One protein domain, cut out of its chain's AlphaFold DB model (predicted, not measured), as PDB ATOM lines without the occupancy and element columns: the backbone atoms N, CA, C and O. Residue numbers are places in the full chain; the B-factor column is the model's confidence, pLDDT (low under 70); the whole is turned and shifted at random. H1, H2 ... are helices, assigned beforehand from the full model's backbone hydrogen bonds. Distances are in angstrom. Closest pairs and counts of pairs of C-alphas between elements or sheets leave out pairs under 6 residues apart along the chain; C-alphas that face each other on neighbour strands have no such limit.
ATOM      1  N   ASP A   5      13.436 -25.097 -51.988       75.38
ATOM      2  CA  ASP A   5      14.523 -24.133 -51.795       75.38
ATOM      3  C   ASP A   5      14.496 -23.482 -50.409       75.38
ATOM      4  O   ASP A   5      15.532 -23.361 -49.768       75.38
ATOM      5  N   LEU A   6      13.309 -23.135 -49.896       75.44
ATOM      6  CA  LEU A   6      13.147 -22.563 -48.554       75.44
ATOM      7  C   LEU A   6      13.523 -23.557 -47.456       75.44
ATOM      8  O   LEU A   6      14.126 -23.192 -46.449       75.44
ATOM      9  N   ARG A   7      13.176 -24.830 -47.659       75.00
ATOM     10  CA  ARG A   7      13.480 -25.897 -46.704       75.00
ATOM     11  C   ARG A   7      14.970 -26.226 -46.711       75.00
ATOM     12  O   ARG A   7      15.538 -26.457 -45.649       75.00
ATOM     13  N   THR A   8      15.586 -26.228 -47.890       80.69
ATOM     14  CA  THR A   8      17.032 -26.401 -48.044       80.69
ATOM     15  C   THR A   8      17.786 -25.229 -47.429       80.69
ATOM     16  O   THR A   8      18.712 -25.465 -46.668       80.69
ATOM     17  N   TYR A   9      17.348 -23.991 -47.671       84.06
ATOM     18  CA  TYR A   9      18.001 -22.790 -47.146       84.06
ATOM     19  C   TYR A   9      17.940 -22.706 -45.619       84.06
ATOM     20  O   TYR A   9      18.961 -22.486 -44.976       84.06
ATOM     21  N   ALA A  10      16.770 -22.967 -45.024       83.06
ATOM     22  CA  ALA A  10      16.639 -23.054 -43.569       83.06
ATOM     23  C   ALA A  10      17.583 -24.120 -42.987       83.06
ATOM     24  O   ALA A  10      18.302 -23.867 -42.024       83.06
ATOM     25  N   LYS A  11      17.651 -25.295 -43.627       82.75
ATOM     26  CA  LYS A  11      18.524 -26.390 -43.194       82.75
ATOM     27  C   LYS A  11      20.016 -26.057 -43.330       82.75
ATOM     28  O   LYS A  11      20.779 -26.420 -42.439       82.75
ATOM     29  N   ASP A  12      20.416 -25.393 -44.411       86.06
ATOM     30  CA  ASP A  12      21.793 -24.949 -44.665       86.06
ATOM     31  C   ASP A  12      22.265 -23.965 -43.588       86.06
ATOM     32  O   ASP A  12      23.309 -24.148 -42.963       86.06
ATOM     33  N   LYS A  13      21.399 -23.006 -43.261       85.50
ATOM     34  CA  LYS A  13      21.612 -21.991 -42.229       85.50
ATOM     35  C   LYS A  13      21.433 -22.507 -40.793       85.50
ATOM     36  O   LYS A  13      21.541 -21.727 -39.855       85.50
ATOM     37  N   LYS A  14      21.154 -23.806 -40.608       84.25
ATOM     38  CA  LYS A  14      20.807 -24.441 -39.318       84.25
ATOM     39  C   LYS A  14      19.639 -23.769 -38.579       84.25
ATOM     40  O   LYS A  14      19.543 -23.863 -37.361       84.25
ATOM     41  N   VAL A  15      18.728 -23.143 -39.318       84.88
ATOM     42  CA  VAL A  15      17.516 -22.532 -38.777       84.88
ATOM     43  C   VAL A  15      16.360 -23.510 -38.910       84.88
ATOM     44  O   VAL A  15      16.083 -24.053 -39.985       84.88
ATOM     45  N   ASN A  16      15.636 -23.726 -37.819       82.75
ATOM     46  CA  ASN A  16      14.464 -24.578 -37.855       82.75
ATOM     47  C   ASN A  16      13.248 -23.816 -38.400       82.75
ATOM     48  O   ASN A  16      13.024 -22.646 -38.096       82.75
ATOM     49  N   LEU A  17      12.388 -24.513 -39.148       79.94
ATOM     50  CA  LEU A  17      11.177 -23.923 -39.734       79.94
ATOM     51  C   LEU A  17      10.220 -23.348 -38.680       79.94
ATOM     52  O   LEU A  17       9.471 -22.419 -38.985       79.94
ATOM     53  N   TRP A  18      10.235 -23.884 -37.456       80.12
ATOM     54  CA  TRP A  18       9.448 -23.351 -36.347       80.12
ATOM     55  C   TRP A  18       9.919 -21.954 -35.915       80.12
ATOM     56  O   TRP A  18       9.061 -21.112 -35.705       80.12
ATOM     57  N   GLN A  19      11.225 -21.652 -35.920       82.19
ATOM     58  CA  GLN A  19      11.745 -20.315 -35.571       82.19
ATOM     59  C   GLN A  19      11.324 -19.265 -36.601       82.19
ATOM     60  O   GLN A  19      10.889 -18.164 -36.272       82.19
ATOM     61  N   VAL A  20      11.404 -19.636 -37.880       82.06
ATOM     62  CA  VAL A  20      10.952 -18.787 -38.989       82.06
ATOM     63  C   VAL A  20       9.444 -18.561 -38.904       82.06
ATOM     64  O   VAL A  20       8.962 -17.456 -39.140       82.06
ATOM     65  N   SER A  21       8.694 -19.609 -38.548       80.44
ATOM     66  CA  SER A  21       7.246 -19.527 -38.351       80.44
ATOM     67  C   SER A  21       6.904 -18.605 -37.180       80.44
ATOM     68  O   SER A  21       6.079 -17.716 -37.364       80.44
ATOM     69  N   GLU A  22       7.578 -18.736 -36.035       82.25
ATOM     70  CA  GLU A  22       7.395 -17.856 -34.874       82.25
ATOM     71  C   GLU A  22       7.683 -16.392 -35.209       82.25
ATOM     72  O   GLU A  22       6.875 -15.522 -34.893       82.25
ATOM     73  N   SER A  23       8.775 -16.121 -35.927       81.19
ATOM     74  CA  SER A  23       9.138 -14.766 -36.359       81.19
ATOM     75  C   SER A  23       8.126 -14.164 -37.351       81.19
ATOM     76  O   SER A  23       7.869 -12.961 -37.347       81.19
ATOM     77  N   LEU A  24       7.461 -15.004 -38.152       76.94
ATOM     78  CA  LEU A  24       6.342 -14.605 -39.014       76.94
ATOM     79  C   LEU A  24       4.997 -14.482 -38.273       76.94
ATOM     80  O   LEU A  24       4.005 -14.090 -38.892       76.94
ATOM     81  N   GLY A  25       4.928 -14.845 -36.990       71.81
ATOM     82  CA  GLY A  25       3.679 -14.911 -36.222       71.81
ATOM     83  C   GLY A  25       2.823 -16.149 -36.521       71.81
ATOM     84  O   GLY A  25       1.657 -16.212 -36.129       71.81
ATOM     85  N   TYR A  26       3.372 -17.149 -37.215       70.56
ATOM     86  CA  TYR A  26       2.741 -18.451 -37.409       70.56
ATOM     87  C   TYR A  26       3.135 -19.395 -36.268       70.56
ATOM     88  O   TYR A  26       4.277 -19.823 -36.162       70.56
ATOM     89  N   ALA A  27       2.162 -19.799 -35.454       57.91
ATOM     90  CA  ALA A  27       2.400 -20.627 -34.269       57.91
ATOM     91  C   ALA A  27       2.974 -22.037 -34.548       57.91
ATOM     92  O   ALA A  27       3.438 -22.693 -33.623       57.91
ATOM     93  N   HIS A  28       2.936 -22.542 -35.791       60.66
ATOM     94  CA  HIS A  28       3.402 -23.900 -36.099       60.66
ATOM     95  C   HIS A  28       4.020 -24.065 -37.495       60.66
ATOM     96  O   HIS A  28       3.467 -23.624 -38.506       60.66
ATOM     97  N   GLU A  29       5.081 -24.879 -37.559       67.31
ATOM     98  CA  GLU A  29       5.717 -25.382 -38.792       67.31
ATOM     99  C   GLU A  29       4.717 -26.057 -39.751       67.31
ATOM    100  O   GLU A  29       4.884 -26.020 -40.970       67.31
ATOM    101  N   THR A  30       3.646 -26.673 -39.242       66.38
ATOM    102  CA  THR A  30       2.623 -27.326 -40.076       66.38
ATOM    103  C   THR A  30       1.860 -26.335 -40.948       66.38
ATOM    104  O   THR A  30       1.501 -26.685 -42.078       66.38
ATOM    105  N   ALA A  31       1.659 -25.098 -40.482       65.75
ATOM    106  CA  ALA A  31       1.124 -24.019 -41.305       65.75
ATOM    107  C   ALA A  31       2.112 -23.669 -42.419       65.75
ATOM    108  O   ALA A  31       1.708 -23.566 -43.573       65.75
ATOM    109  N   PHE A  32       3.407 -23.616 -42.102       69.00
ATOM    110  CA  PHE A  32       4.475 -23.333 -43.056       69.00
ATOM    111  C   PHE A  32       4.628 -24.426 -44.126       69.00
ATOM    112  O   PHE A  32       4.634 -24.136 -45.319       69.00
ATOM    113  N   SER A  33       4.629 -25.705 -43.737       67.62
ATOM    114  CA  SER A  33       4.644 -26.847 -44.668       67.62
ATOM    115  C   SER A  33       3.378 -26.950 -45.526       67.62
ATOM    116  O   SER A  33       3.406 -27.513 -46.623       67.62
ATOM    117  N   ARG A  34       2.237 -26.443 -45.048       72.19
ATOM    118  CA  ARG A  34       1.033 -26.281 -45.879       72.19
ATOM    119  C   ARG A  34       1.195 -25.097 -46.831       72.19
ATOM    120  O   ARG A  34       0.940 -25.262 -48.016       72.19
ATOM    121  N   LEU A  35       1.713 -23.968 -46.352       68.50
ATOM    122  CA  LEU A  35       1.996 -22.766 -47.141       68.50
ATOM    123  C   LEU A  35       2.938 -23.063 -48.316       68.50
ATOM    124  O   LEU A  35       2.653 -22.667 -49.439       68.50
ATOM    125  N   LEU A  36       4.014 -23.818 -48.073       67.88
ATOM    126  CA  LEU A  36       4.995 -24.240 -49.080       67.88
ATOM    127  C   LEU A  36       4.382 -25.093 -50.203       67.88
ATOM    128  O   LEU A  36       4.913 -25.118 -51.310       67.88
ATOM    129  N   ARG A  37       3.266 -25.784 -49.935       70.19
ATOM    130  CA  ARG A  37       2.524 -26.549 -50.949       70.19
ATOM    131  C   ARG A  37       1.617 -25.672 -51.818       70.19
ATOM    132  O   ARG A  37       1.224 -26.126 -52.890       70.19
ATOM    133  N   HIS A  38       1.311 -24.450 -51.387       65.81
ATOM    134  CA  HIS A  38       0.544 -23.469 -52.148       65.81
ATOM    135  C   HIS A  38       1.465 -22.488 -52.888       65.81
ATOM    136  O   HIS A  38       2.648 -22.345 -52.575       65.81
ATOM    137  N   GLU A  39       0.923 -21.816 -53.904       60.50
ATOM    138  CA  GLU A  39       1.651 -20.789 -54.644       60.50
ATOM    139  C   GLU A  39       1.807 -19.543 -53.766       60.50
ATOM    140  O   GLU A  39       0.914 -18.713 -53.632       60.50
ATOM    141  N   LEU A  40       2.943 -19.478 -53.075       66.25
ATOM    142  CA  LEU A  40       3.351 -18.310 -52.313       66.25
ATOM    143  C   LEU A  40       3.869 -17.236 -53.271       66.25
ATOM    144  O   LEU A  40       4.757 -17.546 -54.070       66.25
ATOM    145  N   PRO A  41       3.395 -15.983 -53.158       71.38
ATOM    146  CA  PRO A  41       3.982 -14.880 -53.898       71.38
ATOM    147  C   PRO A  41       5.459 -14.726 -53.520       71.38
ATOM    148  O   PRO A  41       5.847 -14.897 -52.359       71.38
ATOM    149  N   GLU A  42       6.280 -14.371 -54.503       71.12
ATOM    150  CA  GLU A  42       7.735 -14.221 -54.362       71.12
ATOM    151  C   GLU A  42       8.131 -13.258 -53.235       71.12
ATOM    152  O   GLU A  42       9.111 -13.482 -52.528       71.12
ATOM    153  N   ASN A  43       7.293 -12.250 -52.987       76.62
ATOM    154  CA  ASN A  43       7.456 -11.300 -51.893       76.62
ATOM    155  C   ASN A  43       7.489 -11.988 -50.512       76.62
ATOM    156  O   ASN A  43       8.381 -11.724 -49.710       76.62
ATOM    157  N   LYS A  44       6.598 -12.965 -50.268       76.06
ATOM    158  CA  LYS A  44       6.630 -13.753 -49.027       76.06
ATOM    159  C   LYS A  44       7.853 -14.658 -48.962       76.06
ATOM    160  O   LYS A  44       8.428 -14.793 -47.889       76.06
ATOM    161  N   LYS A  45       8.277 -15.261 -50.081       79.25
ATOM    162  CA  LYS A  45       9.519 -16.058 -50.114       79.25
ATOM    163  C   LYS A  45      10.717 -15.223 -49.674       79.25
ATOM    164  O   LYS A  45      11.446 -15.656 -48.793       79.25
ATOM    165  N   GLN A  46      10.889 -14.035 -50.247       82.44
ATOM    166  CA  GLN A  46      11.976 -13.109 -49.905       82.44
ATOM    167  C   GLN A  46      11.966 -12.738 -48.418       82.44
ATOM    168  O   GLN A  46      13.005 -12.769 -47.766       82.44
ATOM    169  N   GLN A  47      10.785 -12.467 -47.860       82.81
ATOM    170  CA  GLN A  47      10.643 -12.151 -46.441       82.81
ATOM    171  C   GLN A  47      11.066 -13.327 -45.544       82.81
ATOM    172  O   GLN A  47      11.778 -13.131 -44.565       82.81
ATOM    173  N   ILE A  48      10.696 -14.554 -45.919       81.62
ATOM    174  CA  ILE A  48      11.119 -15.777 -45.225       81.62
ATOM    175  C   ILE A  48      12.643 -15.957 -45.311       81.62
ATOM    176  O   ILE A  48      13.266 -16.269 -44.303       81.62
ATOM    177  N   TYR A  49      13.247 -15.760 -46.489       83.94
ATOM    178  CA  TYR A  49      14.704 -15.838 -46.654       83.94
ATOM    179  C   TYR A  49      15.431 -14.854 -45.741       83.94
ATOM    180  O   TYR A  49      16.402 -15.240 -45.097       83.94
ATOM    181  N   LYS A  50      14.931 -13.618 -45.646       87.06
ATOM    182  CA  LYS A  50      15.501 -12.586 -44.780       87.06
ATOM    183  C   LYS A  50      15.424 -12.973 -43.301       87.06
ATOM    184  O   LYS A  50      16.432 -12.920 -42.617       87.06
ATOM    185  N   ILE A  51      14.269 -13.464 -42.852       86.75
ATOM    186  CA  ILE A  51      14.082 -13.948 -41.477       86.75
ATOM    187  C   ILE A  51      15.006 -15.131 -41.176       86.75
ATOM    188  O   ILE A  51      15.586 -15.192 -40.097       86.75
ATOM    189  N   ILE A  52      15.160 -16.076 -42.112       85.88
ATOM    190  CA  ILE A  52      16.115 -17.181 -41.949       85.88
ATOM    191  C   ILE A  52      17.533 -16.632 -41.791       85.88
ATOM    192  O   ILE A  52      18.265 -17.118 -40.939       85.88
ATOM    193  N   ASP A  53      17.919 -15.645 -42.597       88.12
ATOM    194  CA  ASP A  53      19.247 -15.038 -42.521       88.12
ATOM    195  C   ASP A  53      19.471 -14.334 -41.174       88.12
ATOM    196  O   ASP A  53      20.460 -14.614 -40.503       88.12
ATOM    197  N   GLU A  54      18.498 -13.540 -40.716       87.69
ATOM    198  CA  GLU A  54      18.530 -12.860 -39.411       87.69
ATOM    199  C   GLU A  54      18.606 -13.853 -38.239       87.69
ATOM    200  O   GLU A  54      19.383 -13.663 -37.300       87.69
ATOM    201  N   LEU A  55      17.832 -14.942 -38.289       86.31
ATOM    202  CA  LEU A  55      17.859 -15.997 -37.270       86.31
ATOM    203  C   LEU A  55      19.174 -16.783 -37.282       86.31
ATOM    204  O   LEU A  55      19.658 -17.177 -36.221       86.31
ATOM    205  N   ALA A  56      19.743 -17.020 -38.463       86.94
ATOM    206  CA  ALA A  56      21.019 -17.707 -38.611       86.94
ATOM    207  C   ALA A  56      22.177 -16.858 -38.086       86.94
ATOM    208  O   ALA A  56      23.051 -17.378 -37.398       86.94
ATOM    209  N   GLU A  57      22.161 -15.557 -38.384       85.81
ATOM    210  CA  GLU A  57      23.154 -14.596 -37.904       85.81
ATOM    211  C   GLU A  57      23.064 -14.412 -36.384       85.81
ATOM    212  O   GLU A  57      24.088 -14.375 -35.713       85.81
ATOM    213  N   SER A  58      21.851 -14.414 -35.819       74.06
ATOM    214  CA  SER A  58      21.638 -14.323 -34.365       74.06
ATOM    215  C   SER A  58      22.054 -15.580 -33.587       74.06
ATOM    216  O   SER A  58      22.154 -15.532 -32.363       74.06
ATOM    217  N   SER A  59      22.233 -16.720 -34.264       60.44
ATOM    218  CA  SER A  59      22.538 -18.013 -33.636       60.44
ATOM    219  C   SER A  59      24.018 -18.421 -33.749       60.44
ATOM    220  O   SER A  59      24.344 -19.557 -33.385       60.44
TER     221      SER A  59
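AT A GLANCE: This is residues 5 to 59 of the 60 residues of an uncharacterized protein of Eubacterium ramulus (UniProt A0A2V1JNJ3). Short H1 and long H4 run side by side, with H2 crossing one side of this pair; H3 packs on H2, away from H1 and H4, and residues 37 to 44 stick out. The 55 printed residues include four named helices, H1 to H4 in order, and no named strand: all helix. The whole is compact, radius of gyration of the C-alphas 10.2 A, spanning 29 by 21 by 17 A.

HOW THE PARTS SIT: H1, residues 5 to 12, touches residues 45 to 52 alone of H4, residues 42 to 58, at a shallow tilt of 4 degrees, the same way; the closest C-alphas, Ala 10 and Ile 52, are 6.1 A apart. H2, residues 17 to 23, touches residues 48 to 55 alone of H4, about perpendicular at 87 degrees; the closest C-alphas, Val 20 and Ile 52, are 6.2 A apart. H3, residues 29 to 35, touches H2, about perpendicular at 89 degrees; the closest C-alphas, Trp 18 and Glu 29, are 4.9 A apart. In all four helices every O i to N i+4 pair is within hydrogen-bond range.

IN THESE COORDINATES: H1 begins at C-alpha 5 (14.523, -24.133, -51.795). H4, 24.4 A long, ends at C-alpha 58 (21.638, -14.323, -34.365).

THE WHOLE: The printed part has no cut and no long link. Among residues with pLDDT under 70 are 27 to 33.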